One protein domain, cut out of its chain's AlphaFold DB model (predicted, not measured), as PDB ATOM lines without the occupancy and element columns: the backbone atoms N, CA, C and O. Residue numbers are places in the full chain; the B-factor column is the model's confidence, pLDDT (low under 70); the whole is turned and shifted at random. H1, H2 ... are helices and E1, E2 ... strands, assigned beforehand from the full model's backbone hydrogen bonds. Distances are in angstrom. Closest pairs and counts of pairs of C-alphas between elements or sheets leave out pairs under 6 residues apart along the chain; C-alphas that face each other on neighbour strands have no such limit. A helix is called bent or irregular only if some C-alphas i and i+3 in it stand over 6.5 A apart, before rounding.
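Overview. This is residues 2 to 155 of the 155 residues of the protein "Collagen_bind_2 domain-containing protein" of Gammaproteobacteria bacterium (UniProt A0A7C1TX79). A strongly twisted sheet is folded over on itself as a small sandwich of strands: E2, E3 and E6, with the last residues of E4 and the first of E5, make one layer, and E1 with the first residues of E4 and the last of E5 makes the other. The bent hairpin of E4 and E5 wraps round from one layer to the other; H1 covers the face of E2 and E3 turned away from the second layer, H2 packs on H1, and the long stretch of residues 12 to 49 reaches far away from the strands and gives the domain much of its length. The 154 printed residues run H1 H2 E1 E2 E3 E4 E5 E6, and the sheet is branched, its neighbour pairs antiparallel. The class is mixed, helices and strands, with under half of the residues, 75, in named elements. The whole is only just compact, close to loose, with a radius of gyration of the C-alphas of 17.7 A, and is elongated, spanning 60 by 31 by 25 A.

Along the chain. The longest strand by residues is E4, residues 104 to 119, 14.8 A from first to last C-alpha; it bends by 147 degrees at residue 108. E5, residues 126 to 140, measures 14.4 A and bends by 154 degrees at residue 135. E2 is residues 85 to 90, 16.9 A; E3 is residues 94 to 99, 16.7 A. E6, residues 147 to 151, measures 13.7 A and ends at C-alpha 151, (-22.065, 0.718, -12.321). E1, residues 79 to 81, is short. H1, residues 3 to 11, begins at C-alpha 3, (-14.002, 3.909, 6.574), and measures 12.3 A. H2, residues 50 to 64, begins at C-alpha 50, (-8.649, -4.333, 10.231), and measures 20.6 A.

Arrangement. E4 has E1 and E6 on one side and E5 on the other side. E4 and E5 are a hairpin, with N 107 and O 137 2.9 A apart. E4 pairs with E1 at N 80 and O 106, 2.8 A, and with E6 at N 119 and O 148, 2.8 A. E3 and E6 have N 97 and O 149 2.8 A apart; the hairpin E2 and E3 has N 88 and O 96 2.9 A apart. H1 is on the sheet at a height of 9.3 A, over E3 and only just over E2, with 3 C-alphas. It runs only just slantwise to the strands, at 32 degrees to E3 on the local plane. H2 touches H1 at the closest C-alphas, Arg 3 and Asp 54, 6.6 A, the same way at a shallow tilt of 22 degrees. H2 is only just not on the sheet, with 4 pairs of C-alphas within 10 A. In H1 and H2 every O i to N i+4 pair is within hydrogen-bond range.

Size, cuts and confidence. The C-alphas farthest apart, Ser 33 and Pro 111, are 60.8 A apart. The printed part has no cut. The links H1 to H2 and H2 to E1 are long, with 38 and 14 residues. The mean pLDDT of the printed part is 83.6; residues 17 to 52 and residue 155 are under 70.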
ATOM      1  N   ASN A   2     -11.333   5.719   9.879       74.25
ATOM      2  CA  ASN A   2     -12.798   5.749   9.747       74.25
ATOM      3  C   ASN A   2     -13.197   5.538   8.275       74.25
ATOM      4  O   ASN A   2     -13.153   6.469   7.469       74.25
ATOM      5  N   ARG A   3     -13.582   4.303   7.929       85.06
ATOM      6  CA  ARG A   3     -14.002   3.909   6.574       85.06
ATOM      7  C   ARG A   3     -15.129   4.792   6.026       85.06
ATOM      8  O   ARG A   3     -15.058   5.213   4.877       85.06
ATOM      9  N   GLN A   4     -16.131   5.141   6.834       87.50
ATOM     10  CA  GLN A   4     -17.252   5.944   6.333       87.50
ATOM     11  C   GLN A   4     -16.826   7.347   5.907       87.50
ATOM     12  O   GLN A   4     -17.319   7.863   4.903       87.50
ATOM     13  N   SER A   5     -15.887   7.950   6.637       83.31
ATOM     14  CA  SER A   5     -15.347   9.263   6.291       83.31
ATOM     15  C   SER A   5     -14.651   9.238   4.933       83.31
ATOM     16  O   SER A   5     -14.931  10.093   4.099       83.31
ATOM     17  N   ILE A   6     -13.796   8.243   4.673       84.25
ATOM     18  CA  ILE A   6     -13.012   8.218   3.432       84.25
ATOM     19  C   ILE A   6     -13.866   7.910   2.199       84.25
ATOM     20  O   ILE A   6     -13.702   8.554   1.166       84.25
ATOM     21  N   TRP A   7     -14.849   7.014   2.321       89.44
ATOM     22  CA  TRP A   7     -15.822   6.775   1.253       89.44
ATOM     23  C   TRP A   7     -16.661   8.015   0.947       89.44
ATOM     24  O   TRP A   7     -16.899   8.316  -0.222       89.44
ATOM     25  N   SER A   8     -17.067   8.760   1.978       86.25
ATOM     26  CA  SER A   8     -17.814  10.010   1.798       86.25
ATOM     27  C   SER A   8     -16.962  11.077   1.102       86.25
ATOM     28  O   SER A   8     -17.460  11.757   0.214       86.25
ATOM     29  N   ILE A   9     -15.670  11.196   1.442       84.94
ATOM     30  CA  ILE A   9     -14.739  12.122   0.769       84.94
ATOM     31  C   ILE A   9     -14.603  11.776  -0.718       84.94
ATOM     32  O   ILE A   9     -14.732  12.659  -1.562       84.94
ATOM     33  N   LEU A  10     -14.368  10.503  -1.048       87.75
ATOM     34  CA  LEU A  10     -14.161  10.078  -2.436       87.75
ATOM     35  C   LEU A  10     -15.440  10.180  -3.270       87.75
ATOM     36  O   LEU A  10     -15.401  10.624  -4.411       87.75
ATOM     37  N   THR A  11     -16.600   9.844  -2.704       90.00
ATOM     38  CA  THR A  11     -17.881  10.042  -3.408       90.00
ATOM     39  C   THR A  11     -18.293  11.510  -3.509       90.00
ATOM     40  O   THR A  11     -19.051  11.868  -4.404       90.00
ATOM     41  N   ALA A  12     -17.725  12.380  -2.673       85.44
ATOM     42  CA  ALA A  12     -17.769  13.830  -2.838       85.44
ATOM     43  C   ALA A  12     -16.676  14.373  -3.785       85.44
ATOM     44  O   ALA A  12     -16.503  15.587  -3.871       85.44
ATOM     45  N   GLY A  13     -15.958  13.510  -4.520       82.25
ATOM     46  CA  GLY A  13     -14.981  13.903  -5.547       82.25
ATOM     47  C   GLY A  13     -13.633  14.369  -4.991       82.25
ATOM     48  O   GLY A  13     -12.823  14.939  -5.719       82.25
ATOM     49  N   GLY A  14     -13.389  14.165  -3.695       81.56
ATOM     50  CA  GLY A  14     -12.156  14.569  -3.030       81.56
ATOM     51  C   GLY A  14     -10.998  13.589  -3.220       81.56
ATOM     52  O   GLY A  14     -11.098  12.561  -3.882       81.56
ATOM     53  N   TYR A  15      -9.880  13.892  -2.573       79.56
ATOM     54  CA  TYR A  15      -8.762  12.971  -2.382       79.56
ATOM     55  C   TYR A  15      -8.368  12.984  -0.905       79.56
ATOM     56  O   TYR A  15      -8.660  13.940  -0.183       79.56
ATOM     57  N   ALA A  16      -7.720  11.921  -0.441       71.12
ATOM     58  CA  ALA A  16      -7.282  11.818   0.944       71.12
ATOM     59  C   ALA A  16      -5.938  11.099   1.035       71.12
ATOM     60  O   ALA A  16      -5.675  10.149   0.299       71.12
ATOM     61  N   THR A  17      -5.115  11.540   1.981       69.19
ATOM     62  CA  THR A  17      -3.988  10.769   2.505       69.19
ATOM     63  C   THR A  17      -4.407  10.144   3.831       69.19
ATOM     64  O   THR A  17      -5.259  10.677   4.545       69.19
ATOM     65  N   MET A  18      -3.850   8.980   4.145       66.69
ATOM     66  CA  MET A  18      -4.163   8.250   5.370       66.69
ATOM     67  C   MET A  18      -2.889   8.104   6.202       66.69
ATOM     68  O   MET A  18      -1.829   7.818   5.654       66.69
ATOM     69  N   GLY A  19      -3.012   8.291   7.514       63.09
ATOM     70  CA  GLY A  19      -1.968   8.027   8.500       63.09
ATOM     71  C   GLY A  19      -2.593   7.438   9.761       63.09
ATOM     72  O   GLY A  19      -3.785   7.650  10.012       63.09
ATOM     73  N   ASP A  20      -1.813   6.681  10.526       60.53
ATOM     74  CA  ASP A  20      -2.238   6.116  11.805       60.53
ATOM     75  C   ASP A  20      -1.120   6.250  12.852       60.53
ATOM     76  O   ASP A  20       0.057   6.308  12.499       60.53
ATOM     77  N   GLY A  21      -1.507   6.329  14.125       56.66
ATOM     78  CA  GLY A  21      -0.622   6.523  15.283       56.66
ATOM     79  C   GLY A  21      -0.398   5.244  16.090       56.66
ATOM     80  O   GLY A  21      -0.185   5.316  17.299       56.66
ATOM     81  N   TYR A  22      -0.525   4.075  15.457       57.50
ATOM     82  CA  TYR A  22      -0.229   2.785  16.082       57.50
ATOM     83  C   TYR A  22       1.140   2.278  15.640       57.50
ATOM     84  O   TYR A  22       1.477   2.330  14.456       57.50
ATOM     85  N   ASP A  23       1.911   1.766  16.596       57.22
ATOM     86  CA  ASP A  23       3.145   1.048  16.292       57.22
ATOM     87  C   ASP A  23       2.862  -0.358  15.725       57.22
ATOM     88  O   ASP A  23       1.721  -0.827  15.678       57.22
ATOM     89  N   ALA A  24       3.917  -1.064  15.305       53.16
ATOM     90  CA  ALA A  24       3.813  -2.421  14.753       53.16
ATOM     91  C   ALA A  24       3.235  -3.462  15.739       53.16
ATOM     92  O   ALA A  24       2.890  -4.567  15.328       53.16
ATOM     93  N   SER A  25       3.124  -3.125  17.030       55.66
ATOM     94  CA  SER A  25       2.512  -3.957  18.070       55.66
ATOM     95  C   SER A  25       1.058  -3.574  18.385       55.66
ATOM     96  O   SER A  25       0.423  -4.206  19.230       55.66
ATOM     97  N   GLY A  26       0.505  -2.572  17.691       56.28
ATOM     98  CA  GLY A  26      -0.851  -2.075  17.908       56.28
ATOM     99  C   GLY A  26      -0.992  -1.209  19.161       56.28
ATOM    100  O   GLY A  26      -2.118  -0.969  19.602       56.28
ATOM    101  N   GLN A  27       0.113  -0.733  19.746       56.47
ATOM    102  CA  GLN A  27       0.070   0.240  20.834       56.47
ATOM    103  C   GLN A  27      -0.015   1.661  20.288       56.47
ATOM    104  O   GLN A  27       0.549   1.988  19.245       56.47
ATOM    105  N   ASN A  28      -0.775   2.502  20.990       55.53
ATOM    106  CA  ASN A  28      -0.899   3.916  20.662       55.53
ATOM    107  C   ASN A  28       0.467   4.605  20.820       55.53
ATOM    108  O   ASN A  28       1.210   4.288  21.747       55.53
ATOM    109  N   GLU A  29       0.758   5.588  19.971       54.19
ATOM    110  CA  GLU A  29       1.954   6.443  20.011       54.19
ATOM    111  C   GLU A  29       2.293   7.014  21.401       54.19
ATOM    112  O   GLU A  29       3.455   7.263  21.705       54.19
ATOM    113  N   ASN A  30       1.298   7.176  22.280       52.75
ATOM    114  CA  ASN A  30       1.488   7.660  23.649       52.75
ATOM    115  C   ASN A  30       1.902   6.565  24.656       52.75
ATOM    116  O   ASN A  30       2.081   6.863  25.837       52.75
ATOM    117  N   GLN A  31       2.017   5.304  24.229       49.19
ATOM    118  CA  GLN A  31       2.331   4.148  25.080       49.19
ATOM    119  C   GLN A  31       3.616   3.410  24.684       49.19
ATOM    120  O   GLN A  31       4.088   2.582  25.465       49.19
ATOM    121  N   SER A  32       4.228   3.724  23.539       50.78
ATOM    122  CA  SER A  32       5.503   3.120  23.165       50.78
ATOM    123  C   SER A  32       6.655   3.804  23.910       50.78
ATOM    124  O   SER A  32       7.039   4.946  23.668       50.78
ATOM    125  N   SER A  33       7.276   3.078  24.839       46.06
ATOM    126  CA  SER A  33       8.521   3.481  25.516       46.06
ATOM    127  C   SER A  33       9.744   3.549  24.578       46.06
ATOM    128  O   SER A  33      10.853   3.845  25.021       46.06
ATOM    129  N   ALA A  34       9.551   3.289  23.282       44.97
ATOM    130  CA  ALA A  34      10.526   3.435  22.213       44.97
ATOM    131  C   ALA A  34      10.071   4.591  21.310       44.97
ATOM    132  O   ALA A  34       9.099   4.462  20.574       44.97
ATOM    133  N   GLY A  35      10.743   5.739  21.424       41.03
ATOM    134  CA  GLY A  35      10.332   6.988  20.785       41.03
ATOM    135  C   GLY A  35       9.995   6.878  19.292       41.03
ATOM    136  O   GLY A  35      10.663   6.175  18.541       41.03
ATOM    137  N   TRP A  36       8.975   7.644  18.892       38.78
ATOM    138  CA  TRP A  36       8.617   8.015  17.515       38.78
ATOM    139  C   TRP A  36       8.646   6.871  16.487       38.78
ATOM    140  O   TRP A  36       9.287   6.969  15.439       38.78
ATOM    141  N   GLY A  37       7.916   5.793  16.766       45.34
ATOM    142  CA  GLY A  37       7.630   4.753  15.781       45.34
ATOM    143  C   GLY A  37       6.511   5.181  14.835       45.34
ATOM    144  O   GLY A  37       5.352   4.864  15.075       45.34
ATOM    145  N   TYR A  38       6.837   5.896  13.758       42.69
ATOM    146  CA  TYR A  38       5.897   6.070  12.652       42.69
ATOM    147  C   TYR A  38       5.711   4.720  11.951       42.69
ATOM    148  O   TYR A  38       6.690   4.147  11.467       42.69
ATOM    149  N   ALA A  39       4.474   4.236  11.823       44.03
ATOM    150  CA  ALA A  39       4.148   3.264  10.787       44.03
ATOM    151  C   ALA A  39       4.402   3.944   9.428       44.03
ATOM    152  O   ALA A  39       3.620   4.768   8.951       44.03
ATOM    153  N   ASN A  40       5.578   3.695   8.853       38.09
ATOM    154  CA  ASN A  40       6.031   4.357   7.643       38.09
ATOM    155  C   ASN A  40       5.407   3.673   6.413       38.09
ATOM    156  O   ASN A  40       5.831   2.601   5.996       38.09
ATOM    157  N   TRP A  41       4.433   4.341   5.798       37.53
ATOM    158  CA  TRP A  41       3.905   4.139   4.441       37.53
ATOM    159  C   TRP A  41       4.928   3.782   3.336       37.53
ATOM    160  O   TRP A  41       4.522   3.221   2.321       37.53
ATOM    161  N   ILE A  42       6.230   4.055   3.512       39.56
ATOM    162  CA  ILE A  42       7.301   3.694   2.561       39.56
ATOM    163  C   ILE A  42       7.932   2.313   2.845       39.56
ATOM    164  O   ILE A  42       8.466   1.710   1.915       39.56
ATOM    165  N   THR A  43       7.888   1.772   4.073       38.91
ATOM    166  CA  THR A  43       8.642   0.540   4.413       38.91
ATOM    167  C   THR A  43       7.863  -0.759   4.246       38.91
ATOM    168  O   THR A  43       8.484  -1.815   4.202       38.91
ATOM    169  N   GLY A  44       6.536  -0.720   4.089       43.47
ATOM    170  CA  GLY A  44       5.759  -1.943   3.859       43.47
ATOM    171  C   GLY A  44       5.846  -2.952   5.012       43.47
ATOM    172  O   GLY A  44       5.723  -4.151   4.782       43.47
ATOM    173  N   ASP A  45       6.046  -2.485   6.246       41.69
ATOM    174  CA  ASP A  45       5.916  -3.323   7.439       41.69
ATOM    175  C   ASP A  45       4.426  -3.480   7.771       41.69
ATOM    176  O   ASP A  45       3.844  -2.779   8.600       41.69
ATOM    177  N   TYR A  46       3.786  -4.370   7.014       50.12
ATOM    178  CA  TYR A  46       2.372  -4.702   7.110       50.12
ATOM    179  C   TYR A  46       2.115  -5.609   8.314       50.12
ATOM    180  O   TYR A  46       2.632  -6.724   8.373       50.12
ATOM    181  N   TYR A  47       1.235  -5.189   9.224       49.19
ATOM    182  CA  TYR A  47       0.632  -6.097  10.199       49.19
ATOM    183  C   TYR A  47      -0.897  -5.978  10.208       49.19
ATOM    184  O   TYR A  47      -1.468  -4.923   9.932       49.19
ATOM    185  N   ASN A  48      -1.532  -7.121  10.490       51.81
ATOM    186  CA  ASN A  48      -2.948  -7.483  10.333       51.81
ATOM    187  C   ASN A  48      -3.932  -6.647  11.180       51.81
ATOM    188  O   ASN A  48      -4.631  -7.180  12.041       51.81
ATOM    189  N   MET A  49      -4.003  -5.338  10.956       57.41
ATOM    190  CA  MET A  49      -5.032  -4.490  11.554       57.41
ATOM    191  C   MET A  49      -6.185  -4.296  10.568       57.41
ATOM    192  O   MET A  49      -5.975  -3.966   9.402       57.41
ATOM    193  N   THR A  50      -7.423  -4.452  11.044       61.75
ATOM    194  CA  THR A  50      -8.649  -4.333  10.231       61.75
ATOM    195  C   THR A  50      -8.743  -3.001   9.472       61.75
ATOM    196  O   THR A  50      -9.352  -2.928   8.408       61.75
ATOM    197  N   GLN A  51      -8.120  -1.937   9.988       62.59
ATOM    198  CA  GLN A  51      -8.049  -0.627   9.345       62.59
ATOM    199  C   GLN A  51      -7.304  -0.661   7.998       62.59
ATOM    200  O   GLN A  51      -7.705   0.053   7.080       62.59
ATOM    201  N   TYR A  52      -6.254  -1.478   7.866       67.62
ATOM    202  CA  TYR A  52      -5.489  -1.604   6.622       67.62
ATOM    203  C   TYR A  52      -6.245  -2.421   5.576       67.62
ATOM    204  O   TYR A  52      -6.255  -2.040   4.407       67.62
ATOM    205  N   ASP A  53      -6.975  -3.456   5.998       79.50
ATOM    206  CA  ASP A  53      -7.866  -4.199   5.104       79.50
ATOM    207  C   ASP A  53      -8.915  -3.285   4.459       79.50
ATOM    208  O   ASP A  53      -9.218  -3.419   3.274       79.50
ATOM    209  N   ASP A  54      -9.466  -2.334   5.218       80.44
ATOM    210  CA  ASP A  54     -10.432  -1.370   4.692       80.44
ATOM    211  C   ASP A  54      -9.796  -0.431   3.653       80.44
ATOM    212  O   ASP A  54     -10.436  -0.115   2.646       80.44
ATOM    213  N   ALA A  55      -8.537  -0.017   3.846       79.25
ATOM    214  CA  ALA A  55      -7.796   0.771   2.860       79.25
ATOM    215  C   ALA A  55      -7.504  -0.047   1.591       79.25
ATOM    216  O   ALA A  55      -7.731   0.432   0.480       79.25
ATOM    217  N   THR A  56      -7.083  -1.307   1.735       83.56
ATOM    218  CA  THR A  56      -6.875  -2.226   0.609       83.56
ATOM    219  C   THR A  56      -8.169  -2.454  -0.169       83.56
ATOM    220  O   THR A  56      -8.174  -2.365  -1.396       83.56
ATOM    221  N   ARG A  57      -9.294  -2.694   0.516       89.75
ATOM    222  CA  ARG A  57     -10.619  -2.856  -0.107       89.75
ATOM    223  C   ARG A  57     -11.043  -1.602  -0.865       89.75
ATOM    224  O   ARG A  57     -11.514  -1.710  -1.995       89.75
ATOM    225  N   LEU A  58     -10.825  -0.424  -0.278       89.38
ATOM    226  CA  LEU A  58     -11.099   0.857  -0.921       89.38
ATOM    227  C   LEU A  58     -10.286   1.028  -2.210       89.38
ATOM    228  O   LEU A  58     -10.857   1.301  -3.262       89.38
ATOM    229  N   ILE A  59      -8.966   0.838  -2.146       87.56
ATOM    230  CA  ILE A  59      -8.079   0.983  -3.308       87.56
ATOM    231  C   ILE A  59      -8.452  -0.030  -4.391       87.56
ATOM    232  O   ILE A  59      -8.604   0.341  -5.556       87.56
ATOM    233  N   ASN A  60      -8.666  -1.293  -4.015       90.00
ATOM    234  CA  ASN A  60      -9.073  -2.341  -4.946       90.00
ATOM    235  C   ASN A  60     -10.394  -1.996  -5.633       90.00
ATOM    236  O   ASN A  60     -10.522  -2.206  -6.837       90.00
ATOM    237  N   PHE A  61     -11.369  -1.437  -4.912       93.94
ATOM    238  CA  PHE A  61     -12.621  -0.998  -5.520       93.94
ATOM    239  C   PHE A  61     -12.382   0.027  -6.640       93.94
ATOM    240  O   PHE A  61     -12.811  -0.185  -7.771       93.94
ATOM    241  N   TRP A  62     -11.645   1.104  -6.368       91.62
ATOM    242  CA  TRP A  62     -11.464   2.175  -7.354       91.62
ATOM    243  C   TRP A  62     -10.544   1.799  -8.520       91.62
ATOM    244  O   TRP A  62     -10.656   2.386  -9.590       91.62
ATOM    245  N   THR A  63      -9.650   0.826  -8.339       90.06
ATOM    246  CA  THR A  63      -8.626   0.481  -9.344       90.06
ATOM    247  C   THR A  63      -8.946  -0.772 -10.158       90.06
ATOM    248  O   THR A  63      -8.461  -0.899 -11.279       90.06
ATOM    249  N   THR A  64      -9.770  -1.690  -9.640       91.75
ATOM    250  CA  THR A  64     -10.019  -2.996 -10.290       91.75
ATOM    251  C   THR A  64     -11.422  -3.148 -10.866       91.75
ATOM    252  O   THR A  64     -11.658  -4.057 -11.656       91.75
ATOM    253  N   LYS A  65     -12.369  -2.273 -10.505       92.12
ATOM    254  CA  LYS A  65     -13.789  -2.428 -10.863       92.12
ATOM    255  C   LYS A  65     -14.187  -1.765 -12.179       92.12
ATOM    256  O   LYS A  65     -15.373  -1.653 -12.449       92.12
ATOM    257  N   GLY A  66     -13.229  -1.322 -12.995       92.25
ATOM    258  CA  GLY A  66     -13.522  -0.664 -14.277       92.25
ATOM    259  C   GLY A  66     -14.153   0.727 -14.130       92.25
ATOM    260  O   GLY A  66     -14.843   1.195 -15.033       92.25
ATOM    261  N   ILE A  67     -13.934   1.381 -12.989       93.88
ATOM    262  CA  ILE A  67     -14.404   2.740 -12.713       93.88
ATOM    263  C   ILE A  67     -13.310   3.722 -13.132       93.88
ATOM    264  O   ILE A  67     -12.176   3.648 -12.660       93.88
ATOM    265  N   LYS A  68     -13.650   4.676 -13.999       94.50
ATOM    266  CA  LYS A  68     -12.745   5.761 -14.398       94.50
ATOM    267  C   LYS A  68     -13.022   6.969 -13.513       94.50
ATOM    268  O   LYS A  68     -13.654   7.924 -13.955       94.50
ATOM    269  N   TYR A  69     -12.569   6.899 -12.260       91.94
ATOM    270  CA  TYR A  69     -12.844   7.898 -11.214       91.94
ATOM    271  C   TYR A  69     -12.612   9.344 -11.679       91.94
ATOM    272  O   TYR A  69     -13.420  10.225 -11.412       91.94
ATOM    273  N   TRP A  70     -11.537   9.575 -12.435       91.12
ATOM    274  CA  TRP A  70     -11.135  10.893 -12.931       91.12
ATOM    275  C   TRP A  70     -12.094  11.523 -13.958       91.12
ATOM    276  O   TRP A  70     -11.920  12.692 -14.288       91.12
ATOM    277  N   LEU A  71     -13.071  10.775 -14.482       94.56
ATOM    278  CA  LEU A  71     -14.124  11.295 -15.367       94.56
ATOM    279  C   LEU A  71     -15.416  11.641 -14.617       94.56
ATOM    280  O   LEU A  71     -16.343  12.191 -15.207       94.56
ATOM    281  N   MET A  72     -15.502  11.293 -13.334       96.06
ATOM    282  CA  MET A  72     -16.731  11.402 -12.558       96.06
ATOM    283  C   MET A  72     -16.768  12.698 -11.746       96.06
ATOM    284  O   MET A  72     -15.739  13.286 -11.415       96.06
ATOM    285  N   SER A  73     -17.970  13.141 -11.390       96.94
ATOM    286  CA  SER A  73     -18.208  14.280 -10.503       96.94
ATOM    287  C   SER A  73     -19.293  13.955  -9.473       96.94
ATOM    288  O   SER A  73     -20.142  13.099  -9.729       96.94
ATOM    289  N   PRO A  74     -19.281  14.597  -8.294       97.44
ATOM    290  CA  PRO A  74     -20.329  14.408  -7.296       97.44
ATOM    291  C   PRO A  74     -21.671  14.880  -7.843       97.44
ATOM    292  O   PRO A  74     -21.778  16.010  -8.318       97.44
ATOM    293  N   ASP A  75     -22.695  14.037  -7.750       97.25
ATOM    294  CA  ASP A  75     -24.018  14.338  -8.293       97.25
ATOM    295  C   ASP A  75     -25.141  13.795  -7.401       97.25
ATOM    296  O   ASP A  75     -25.898  12.885  -7.748       97.25
ATOM    297  N   ASN A  76     -25.277  14.382  -6.210       97.06
ATOM    298  CA  ASN A  76     -26.361  14.038  -5.288       97.06
ATOM    299  C   ASN A  76     -27.755  14.408  -5.828       97.06
ATOM    300  O   ASN A  76     -28.743  13.974  -5.239       97.06
ATOM    301  N   SER A  77     -27.863  15.159  -6.934       97.12
ATOM    302  CA  SER A  77     -29.158  15.441  -7.569       97.12
ATOM    303  C   SER A  77     -29.817  14.176  -8.133       97.12
ATOM    304  O   SER A  77     -31.040  14.118  -8.266       97.12
ATOM    305  N   LEU A  78     -29.022  13.126  -8.374       97.44
ATOM    306  CA  LEU A  78     -29.500  11.800  -8.755       97.44
ATOM    307  C   LEU A  78     -30.261  11.099  -7.623       97.44
ATOM    308  O   LEU A  78     -31.024  10.180  -7.901       97.44
ATOM    309  N   ILE A  79     -30.068  11.481  -6.356       98.06
ATOM    310  CA  ILE A  79     -30.660  10.795  -5.200       98.06
ATOM    311  C   ILE A  79     -32.049  11.375  -4.921       98.06
ATOM    312  O   ILE A  79     -32.191  12.505  -4.464       98.06
ATOM    313  N   GLN A  80     -33.088  10.574  -5.151       98.19
ATOM    314  CA  GLN A  80     -34.481  10.950  -4.889       98.19
ATOM    315  C   GLN A  80     -34.869  10.728  -3.423       98.19
ATOM    316  O   GLN A  80     -35.698  11.449  -2.875       98.19
ATOM    317  N   SER A  81     -34.291   9.706  -2.790       98.00
ATOM    318  CA  SER A  81     -34.471   9.414  -1.370       98.00
ATOM    319  C   SER A  81     -33.315   8.563  -0.851       98.00
ATOM    320  O   SER A  81     -32.687   7.838  -1.621       98.00
ATOM    321  N   GLY A  82     -33.039   8.635   0.448       95.38
ATOM    322  CA  GLY A  82     -31.982   7.863   1.096       95.38
ATOM    323  C   GLY A  82     -31.399   8.618   2.283       95.38
ATOM    324  O   GLY A  82     -31.428   9.847   2.328       95.38
ATOM    325  N   THR A  83     -30.884   7.887   3.267       95.31
ATOM    326  CA  THR A  83     -30.236   8.488   4.440       95.31
ATOM    327  C   THR A  83     -28.726   8.370   4.303       95.31
ATOM    328  O   THR A  83     -28.206   7.262   4.195       95.31
ATOM    329  N   ARG A  84     -28.017   9.508   4.350       95.38
ATOM    330  CA  ARG A  84     -26.548   9.570   4.196       95.38
ATOM    331  C   ARG A  84     -26.075   8.774   2.971       95.38
ATOM    332  O   ARG A  84     -25.178   7.934   3.057       95.38
ATOM    333  N   THR A  85     -26.744   9.030   1.853       97.06
ATOM    334  CA  THR A  85     -26.412   8.479   0.545       97.06
ATOM    335  C   THR A  85     -25.687   9.552  -0.254       97.06
ATOM    336  O   THR A  85     -26.115  10.705  -0.263       97.06
ATOM    337  N   TYR A  86     -24.592   9.176  -0.903       96.81
ATOM    338  CA  TYR A  86     -23.754  10.069  -1.698       96.81
ATOM    339  C   TYR A  86     -23.580   9.480  -3.089       96.81
ATOM    340  O   TYR A  86     -23.462   8.261  -3.225       96.81
ATOM    341  N   ALA A  87     -23.572  10.329  -4.108       97.69
ATOM    342  CA  ALA A  87     -23.478   9.926  -5.499       97.69
ATOM    343  C   ALA A  87     -22.269  10.579  -6.164       97.69
ATOM    344  O   ALA A  87     -22.072  11.789  -6.077       97.69
ATOM    345  N   LEU A  88     -21.505   9.757  -6.874       97.88
ATOM    346  CA  LEU A  88     -20.451  10.155  -7.792       97.88
ATOM    347  C   LEU A  88     -20.801   9.560  -9.156       97.88
ATOM    348  O   LEU A  88     -21.076   8.362  -9.246       97.88
ATOM    349  N   ALA A  89     -20.814  10.367 -10.210       97.75
ATOM    350  CA  ALA A  89     -21.281   9.926 -11.517       97.75
ATOM    351  C   ALA A  89     -20.510  10.571 -12.668       97.75
ATOM    352  O   ALA A  89     -20.116  11.732 -12.613       97.75
ATOM    353  N   GLU A  90     -20.353   9.810 -13.745       97.31
ATOM    354  CA  GLU A  90     -20.267  10.348 -15.099       97.31
ATOM    355  C   GLU A  90     -21.612  10.015 -15.747       97.31
ATOM    356  O   GLU A  90     -21.851   8.884 -16.183       97.31
ATOM    357  N   THR A  91     -22.546  10.965 -15.694       96.25
ATOM    358  CA  THR A  91     -23.957  10.725 -16.012       96.25
ATOM    359  C   THR A  91     -24.129  10.135 -17.410       96.25
ATOM    360  O   THR A  91     -23.622  10.651 -18.402       96.25
ATOM    361  N   GLY A  92     -24.863   9.027 -17.483       95.56
ATOM    362  CA  GLY A  92     -25.051   8.241 -18.699       95.56
ATOM    363  C   GLY A  92     -24.052   7.095 -18.873       95.56
ATOM    364  O   GLY A  92     -24.370   6.166 -19.609       95.56
ATOM    365  N   GLN A  93     -22.908   7.120 -18.180       96.12
ATOM    366  CA  GLN A  93     -21.799   6.179 -18.375       96.12
ATOM    367  C   GLN A  93     -21.569   5.286 -17.153       96.12
ATOM    368  O   GLN A  93     -21.724   4.072 -17.233       96.12
ATOM    369  N   GLN A  94     -21.230   5.872 -16.007       96.75
ATOM    370  CA  GLN A  94     -20.843   5.140 -14.797       96.75
ATOM    371  C   GLN A  94     -21.339   5.863 -13.550       96.75
ATOM    372  O   GLN A  94     -21.440   7.091 -13.513       96.75
ATOM    373  N   TYR A  95     -21.629   5.090 -12.509       98.06
ATOM    374  CA  TYR A  95     -22.223   5.597 -11.278       98.06
ATOM    375  C   TYR A  95     -21.643   4.869 -10.073       98.06
ATOM    376  O   TYR A  95     -21.460   3.656 -10.102       98.06
ATOM    377  N   VAL A  96     -21.410   5.595  -8.987       98.44
ATOM    378  CA  VAL A  96     -21.081   5.044  -7.674       98.44
ATOM    379  C   VAL A  96     -21.964   5.728  -6.639       98.44
ATOM    380  O   VAL A  96     -21.927   6.945  -6.475       98.44
ATOM    381  N   PHE A  97     -22.737   4.930  -5.914       98.31
ATOM    382  CA  PHE A  97     -23.572   5.356  -4.803       98.31
ATOM    383  C   PHE A  97     -23.033   4.756  -3.512       98.31
ATOM    384  O   PHE A  97     -22.938   3.535  -3.377       98.31
ATOM    385  N   TYR A  98     -22.709   5.603  -2.541       98.12
ATOM    386  CA  TYR A  98     -22.310   5.173  -1.208       98.12
ATOM    387  C   TYR A  98     -23.446   5.404  -0.217       98.12
ATOM    388  O   TYR A  98     -23.803   6.545   0.069       98.12
ATOM    389  N   ALA A  99     -24.019   4.323   0.313       97.88
ATOM    390  CA  ALA A  99     -25.064   4.355   1.329       97.88
ATOM    391  C   ALA A  99     -24.434   4.143   2.711       97.88
ATOM    392  O   ALA A  99     -24.332   3.014   3.189       97.88
ATOM    393  N   ALA A 100     -23.998   5.227   3.361       96.19
ATOM    394  CA  ALA A 100     -23.248   5.153   4.619       96.19
ATOM    395  C   ALA A 100     -24.082   4.623   5.802       96.19
ATOM    396  O   ALA A 100     -23.524   4.095   6.763       96.19
ATOM    397  N   ALA A 101     -25.408   4.779   5.740       95.25
ATOM    398  CA  ALA A 101     -26.354   4.260   6.728       95.25
ATOM    399  C   ALA A 101     -27.057   2.959   6.282       95.25
ATOM    400  O   ALA A 101     -27.954   2.481   6.977       95.25
ATOM    401  N   GLY A 102     -26.690   2.404   5.120       95.50
ATOM    402  CA  GLY A 102     -27.376   1.254   4.533       95.50
ATOM    403  C   GLY A 102     -28.832   1.558   4.179       95.50
ATOM    404  O   GLY A 102     -29.144   2.628   3.655       95.50
ATOM    405  N   GLY A 103     -29.720   0.604   4.460       95.12
ATOM    406  CA  GLY A 103     -31.158   0.745   4.226       95.12
ATOM    407  C   GLY A 103     -31.541   0.857   2.748       95.12
ATOM    408  O   GLY A 103     -30.943   0.214   1.882       95.12
ATOM    409  N   ASN A 104     -32.570   1.657   2.467       97.00
ATOM    410  CA  ASN A 104     -33.117   1.825   1.124       97.00
ATOM    411  C   ASN A 104     -32.825   3.229   0.609       97.00
ATOM    412  O   ASN A 104     -32.939   4.209   1.347       97.00
ATOM    413  N   PHE A 105     -32.504   3.318  -0.674       98.19
ATOM    414  CA  PHE A 105     -32.386   4.589  -1.368       98.19
ATOM    415  C   PHE A 105     -32.899   4.451  -2.799       98.19
ATOM    416  O   PHE A 105     -32.899   3.360  -3.379       98.19
ATOM    417  N   THR A 106     -33.342   5.567  -3.360       98.56
ATOM    418  CA  THR A 106     -33.871   5.641  -4.720       98.56
ATOM    419  C   THR A 106     -33.090   6.687  -5.487       98.56
ATOM    420  O   THR A 106     -32.854   7.783  -4.974       98.56
ATOM    421  N   VAL A 107     -32.701   6.352  -6.711       98.38
ATOM    422  CA  VAL A 107     -31.960   7.232  -7.614       98.38
ATOM    423  C   VAL A 107     -32.699   7.402  -8.931       98.38
ATOM    424  O   VAL A 107     -33.476   6.537  -9.322       98.38
ATOM    425  N   ASN A 108     -32.438   8.501  -9.625       98.25
ATOM    426  CA  ASN A 108     -32.895   8.732 -10.984       98.25
ATOM    427  C   ASN A 108     -31.706   8.635 -11.943       98.25
ATOM    428  O   ASN A 108     -30.877   9.539 -11.988       98.25
ATOM    429  N   LEU A 109     -31.607   7.535 -12.684       97.69
ATOM    430  CA  LEU A 109     -30.531   7.314 -13.650       97.69
ATOM    431  C   LEU A 109     -30.879   7.949 -15.000       97.69
ATOM    432  O   LEU A 109     -32.044   7.966 -15.403       97.69
ATOM    433  N   ALA A 110     -29.869   8.416 -15.735       97.56
ATOM    434  CA  ALA A 110     -30.066   8.845 -17.118       97.56
ATOM    435  C   ALA A 110     -30.575   7.679 -17.996       97.56
ATOM    436  O   ALA A 110     -30.423   6.517 -17.618       97.56
ATOM    437  N   PRO A 111     -31.189   7.951 -19.162       96.75
ATOM    438  CA  PRO A 111     -31.585   6.897 -20.092       96.75
ATOM    439  C   PRO A 111     -30.406   5.985 -20.467       96.75
ATOM    440  O   PRO A 111     -29.350   6.463 -20.871       96.75
ATOM    441  N   GLY A 112     -30.605   4.673 -20.348       94.69
ATOM    442  CA  GLY A 112     -29.578   3.658 -20.583       94.69
ATOM    443  C   GLY A 112     -29.917   2.336 -19.896       94.69
ATOM    444  O   GLY A 112     -30.957   2.224 -19.242       94.69
ATOM    445  N   THR A 113     -29.036   1.346 -20.036       95.38
ATOM    446  CA  THR A 113     -29.099   0.075 -19.302       95.38
ATOM    447  C   THR A 113     -27.771  -0.147 -18.587       95.38
ATOM    448  O   THR A 113     -26.709   0.012 -19.183       95.38
ATOM    449  N   TYR A 114     -27.851  -0.493 -17.306       95.25
ATOM    450  CA  TYR A 114     -26.742  -0.457 -16.359       95.25
ATOM    451  C   TYR A 114     -26.711  -1.738 -15.516       95.25
ATOM    452  O   TYR A 114     -27.613  -1.972 -14.711       95.25
ATOM    453  N   ASP A 115     -25.695  -2.580 -15.690       95.69
ATOM    454  CA  ASP A 115     -25.420  -3.735 -14.821       95.69
ATOM    455  C   ASP A 115     -24.941  -3.344 -13.418       95.69
ATOM    456  O   ASP A 115     -23.750  -3.178 -13.161       95.69
ATOM    457  N   ALA A 116     -25.887  -3.207 -12.488       97.31
ATOM    458  CA  ALA A 116     -25.592  -2.721 -11.150       97.31
ATOM    459  C   ALA A 116     -24.968  -3.811 -10.264       97.31
ATOM    460  O   ALA A 116     -25.498  -4.918 -10.139       97.31
ATOM    461  N   HIS A 117     -23.904  -3.459  -9.549       98.12
ATOM    462  CA  HIS A 117     -23.241  -4.298  -8.553       98.12
ATOM    463  C   HIS A 117     -23.417  -3.707  -7.154       98.12
ATOM    464  O   HIS A 117     -23.403  -2.489  -6.973       98.12
ATOM    465  N   ARG A 118     -23.542  -4.566  -6.140       98.25
ATOM    466  CA  ARG A 118     -23.466  -4.185  -4.725       98.25
ATOM    467  C   ARG A 118     -22.170  -4.703  -4.131       98.25
ATOM    468  O   ARG A 118     -21.929  -5.906  -4.130       98.25
ATOM    469  N   TYR A 119     -21.390  -3.804  -3.559       98.31
ATOM    470  CA  TYR A 119     -20.113  -4.081  -2.929       98.31
ATOM    471  C   TYR A 119     -20.184  -3.829  -1.419       98.31
ATOM    472  O   TYR A 119     -20.745  -2.830  -0.960       98.31
ATOM    473  N   ASN A 120     -19.622  -4.755  -0.644       97.25
ATOM    474  CA  ASN A 120     -19.472  -4.633   0.797       97.25
ATOM    475  C   ASN A 120     -18.090  -4.046   1.124       97.25
ATOM    476  O   ASN A 120     -17.097  -4.779   1.086       97.25
ATOM    477  N   PRO A 121     -17.997  -2.771   1.531       94.38
ATOM    478  CA  PRO A 121     -16.712  -2.139   1.814       94.38
ATOM    479  C   PRO A 121     -16.024  -2.691   3.075       94.38
ATOM    480  O   PRO A 121     -14.840  -2.437   3.268       94.38
ATOM    481  N   ARG A 122     -16.731  -3.471   3.909       92.12
ATOM    482  CA  ARG A 122     -16.204  -4.124   5.123       92.12
ATOM    483  C   ARG A 122     -15.561  -5.479   4.868       92.12
ATOM    484  O   ARG A 122     -14.873  -5.988   5.739       92.12
ATOM    485  N   THR A 123     -15.859  -6.123   3.745       93.94
ATOM    486  CA  THR A 123     -15.368  -7.487   3.469       93.94
ATOM    487  C   THR A 123     -14.747  -7.622   2.090       93.94
ATOM    488  O   THR A 123     -13.980  -8.549   1.859       93.94
ATOM    489  N   GLY A 124     -15.051  -6.706   1.172       93.81
ATOM    490  CA  GLY A 124     -14.691  -6.810  -0.236       93.81
ATOM    491  C   GLY A 124     -15.630  -7.695  -1.058       93.81
ATOM    492  O   GLY A 124     -15.406  -7.853  -2.255       93.81
ATOM    493  N   GLY A 125     -16.668  -8.266  -0.438       96.19
ATOM    494  CA  GLY A 125     -17.651  -9.103  -1.123       96.19
ATOM    495  C   GLY A 125     -18.512  -8.305  -2.100       96.19
ATOM    496  O   GLY A 125     -18.860  -7.156  -1.836       96.19
ATOM    497  N   GLU A 126     -18.893  -8.931  -3.208       96.19
ATOM    498  CA  GLU A 126     -19.639  -8.293  -4.291       96.19
ATOM    499  C   GLU A 126     -20.775  -9.193  -4.782       96.19
ATOM    500  O   GLU A 126     -20.640 -10.416  -4.812       96.19
ATOM    501  N   VAL A 127     -21.899  -8.583  -5.157       97.75
ATOM    502  CA  VAL A 127     -23.067  -9.265  -5.723       97.75
ATOM    503  C   VAL A 127     -23.597  -8.474  -6.916       97.75
ATOM    504  O   VAL A 127     -23.883  -7.283  -6.786       97.75
ATOM    505  N   LEU A 128     -23.793  -9.142  -8.055       97.06
ATOM    506  CA  LEU A 128     -24.499  -8.582  -9.208       97.06
ATOM    507  C   LEU A 128     -25.999  -8.451  -8.886       97.06
ATOM    508  O   LEU A 128     -26.655  -9.433  -8.543       97.06
ATOM    509  N   LEU A 129     -26.549  -7.242  -9.005       97.00
ATOM    510  CA  LEU A 129     -27.979  -6.947  -8.817       97.00
ATOM    511  C   LEU A 129     -28.788  -7.023 -10.126       97.00
ATOM    512  O   LEU A 129     -30.008  -6.797 -10.117       97.00
ATOM    513  N   GLY A 130     -28.103  -7.316 -11.234       95.12
ATOM    514  CA  GLY A 130     -28.635  -7.378 -12.591       95.12
ATOM    515  C   GLY A 130     -28.791  -6.004 -13.244       95.12
ATOM    516  O   GLY A 130     -28.599  -4.963 -12.610       95.12
ATOM    517  N   SER A 131     -29.185  -6.019 -14.514       95.88
ATOM    518  CA  SER A 131     -29.359  -4.814 -15.319       95.88
ATOM    519  C   SER A 131     -30.511  -3.940 -14.806       95.88
ATOM    520  O   SER A 131     -31.596  -4.426 -14.467       95.88
ATOM    521  N   LYS A 132     -30.275  -2.631 -14.749       96.12
ATOM    522  CA  LYS A 132     -31.236  -1.581 -14.403       96.12
ATOM    523  C   LYS A 132     -31.378  -0.640 -15.584       96.12
ATOM    524  O   LYS A 132     -30.383  -0.217 -16.162       96.12
ATOM    525  N   ASN A 133     -32.610  -0.308 -15.933       96.62
ATOM    526  CA  ASN A 133     -32.863   0.707 -16.945       96.62
ATOM    527  C   ASN A 133     -32.837   2.099 -16.310       96.62
ATOM    528  O   ASN A 133     -33.057   2.241 -15.106       96.62
ATOM    529  N   GLY A 134     -32.585   3.108 -17.139       95.62
ATOM    530  CA  GLY A 134     -32.699   4.514 -16.773       95.62
ATOM    531  C   GLY A 134     -34.061   4.870 -16.168       95.62
ATOM    532  O   GLY A 134     -35.058   4.173 -16.373       95.62
ATOM    533  N   GLY A 135     -34.105   5.987 -15.448       97.44
ATOM    534  CA  GLY A 135     -35.257   6.430 -14.668       97.44
ATOM    535  C   GLY A 135     -35.119   6.120 -13.177       97.44
ATOM    536  O   GLY A 135     -34.014   5.960 -12.656       97.44
ATOM    537  N   SER A 136     -36.254   6.062 -12.475       98.00
ATOM    538  CA  SER A 136     -36.290   5.844 -11.025       98.00
ATOM    539  C   SER A 136     -35.978   4.384 -10.676       98.00
ATOM    540  O   SER A 136     -36.718   3.471 -11.045       98.00
ATOM    541  N   VAL A 137     -34.880   4.167  -9.950       98.19
ATOM    542  CA  VAL A 137     -34.388   2.850  -9.527       98.19
ATOM    543  C   VAL A 137     -34.194   2.845  -8.017       98.19
ATOM    544  O   VAL A 137     -33.539   3.721  -7.459       98.19
ATOM    545  N   SER A 138     -34.749   1.835  -7.347       98.12
ATOM    546  CA  SER A 138     -34.598   1.653  -5.900       98.12
ATOM    547  C   SER A 138     -33.645   0.509  -5.576       98.12
ATOM    548  O   SER A 138     -33.707  -0.559  -6.188       98.12
ATOM    549  N   PHE A 139     -32.796   0.727  -4.577       98.00
ATOM    550  CA  PHE A 139     -31.862  -0.259  -4.050       98.00
ATOM    551  C   PHE A 139     -32.140  -0.514  -2.565       98.00
ATOM    552  O   PHE A 139     -32.417   0.414  -1.806       98.00
ATOM    553  N   THR A 140     -32.029  -1.778  -2.152       97.75
ATOM    554  CA  THR A 140     -32.229  -2.226  -0.765       97.75
ATOM    555  C   THR A 140     -30.964  -2.908  -0.269       97.75
ATOM    556  O   THR A 140     -30.501  -3.904  -0.843       97.75
ATOM    557  N   MET A 141     -30.371  -2.345   0.779       97.69
ATOM    558  CA  MET A 141     -29.184  -2.901   1.408       97.69
ATOM    559  C   MET A 141     -29.565  -3.995   2.417       97.69
ATOM    560  O   MET A 141     -30.618  -3.901   3.042       97.69
ATOM    561  N   PRO A 142     -28.733  -5.040   2.589       96.81
ATOM    562  CA  PRO A 142     -29.035  -6.158   3.489       96.81
ATOM    563  C   PRO A 142     -29.165  -5.788   4.969       96.81
ATOM    564  O   PRO A 142     -29.799  -6.519   5.722       96.81
ATOM    565  N   ASP A 143     -28.517  -4.706   5.398       96.12
ATOM    566  CA  ASP A 143     -28.450  -4.277   6.792       96.12
ATOM    567  C   ASP A 143     -28.289  -2.743   6.896       96.12
ATOM    568  O   ASP A 143     -28.264  -2.025   5.891       96.12
ATOM    569  N   SER A 144     -28.190  -2.240   8.129       94.75
ATOM    570  CA  SER A 144     -27.999  -0.818   8.456       94.75
ATOM    571  C   SER A 144     -26.531  -0.373   8.468       94.75
ATOM    572  O   SER A 144     -26.196   0.652   9.061       94.75
ATOM    573  N   ASN A 145     -25.627  -1.169   7.898       95.75
ATOM    574  CA  ASN A 145     -24.224  -0.798   7.766       95.75
ATOM    575  C   ASN A 145     -23.968  -0.147   6.405       95.75
ATOM    576  O   ASN A 145     -24.863  -0.025   5.576       95.75
ATOM    577  N   ASP A 146     -22.726   0.255   6.150       96.00
ATOM    578  CA  ASP A 146     -22.372   0.892   4.894       96.00
ATOM    579  C   ASP A 146     -22.240  -0.094   3.728       96.00
ATOM    580  O   ASP A 146     -21.747  -1.223   3.869       96.00
ATOM    581  N   TRP A 147     -22.677   0.376   2.560       98.06
ATOM    582  CA  TRP A 147     -22.650  -0.354   1.298       98.06
ATOM    583  C   TRP A 147     -22.363   0.578   0.132       98.06
ATOM    584  O   TRP A 147     -22.671   1.770   0.171       98.06
ATOM    585  N   VAL A 148     -21.821  -0.004  -0.931       98.25
ATOM    586  CA  VAL A 148     -21.603   0.680  -2.200       98.25
ATOM    587  C   VAL A 148     -22.450  -0.009  -3.259       98.25
ATOM    588  O   VAL A 148     -22.442  -1.235  -3.363       98.25
ATOM    589  N   VAL A 149     -23.179   0.765  -4.050       98.38
ATOM    590  CA  VAL A 149     -23.770   0.303  -5.307       98.38
ATOM    591  C   VAL A 149     -23.032   1.001  -6.426       98.38
ATOM    592  O   VAL A 149     -22.850   2.213  -6.364       98.38
ATOM    593  N   TYR A 150     -22.593   0.268  -7.437       98.12
ATOM    594  CA  TYR A 150     -21.877   0.874  -8.548       98.12
ATOM    595  C   TYR A 150     -22.233   0.249  -9.886       98.12
ATOM    596  O   TYR A 150     -22.703  -0.886  -9.971       98.12
ATOM    597  N   GLN A 151     -21.976   1.041 -10.915       96.00
ATOM    598  CA  GLN A 151     -22.065   0.718 -12.321       96.00
ATOM    599  C   GLN A 151     -20.707   1.049 -12.947       96.00
ATOM    600  O   GLN A 151     -20.336   2.230 -12.944       96.00
ATOM    601  N   PRO A 152     -19.958   0.063 -13.467       91.56
ATOM    602  CA  PRO A 152     -18.697   0.331 -14.143       91.56
ATOM    603  C   PRO A 152     -18.919   1.032 -15.487       91.56
ATOM    604  O   PRO A 152     -20.009   0.975 -16.062       91.56
ATOM    605  N   CYS A 153     -17.866   1.672 -15.994       85.81
ATOM    606  CA  CYS A 153     -17.868   2.247 -17.335       85.81
ATOM    607  C   CYS A 153     -18.141   1.138 -18.371       85.81
ATOM    608  O   CYS A 153     -17.524   0.072 -18.268       85.81
ATOM    609  N   PRO A 154     -19.008   1.370 -19.376       78.38
ATOM    610  CA  PRO A 154     -19.135   0.476 -20.518       78.38
ATOM    611  C   PRO A 154     -17.764   0.274 -21.174       78.38
ATOM    612  O   PRO A 154     -16.953   1.209 -21.216       78.38
ATOM    613  N   ILE A 155     -17.507  -0.954 -21.623       63.12
ATOM    614  CA  ILE A 155     -16.255  -1.351 -22.282       63.12
ATOM    615  C   ILE A 155     -16.203  -0.768 -23.694       63.12
ATOM    616  O   ILE A 155     -17.236  -0.869 -24.394       63.12
TER     617      ILE A 155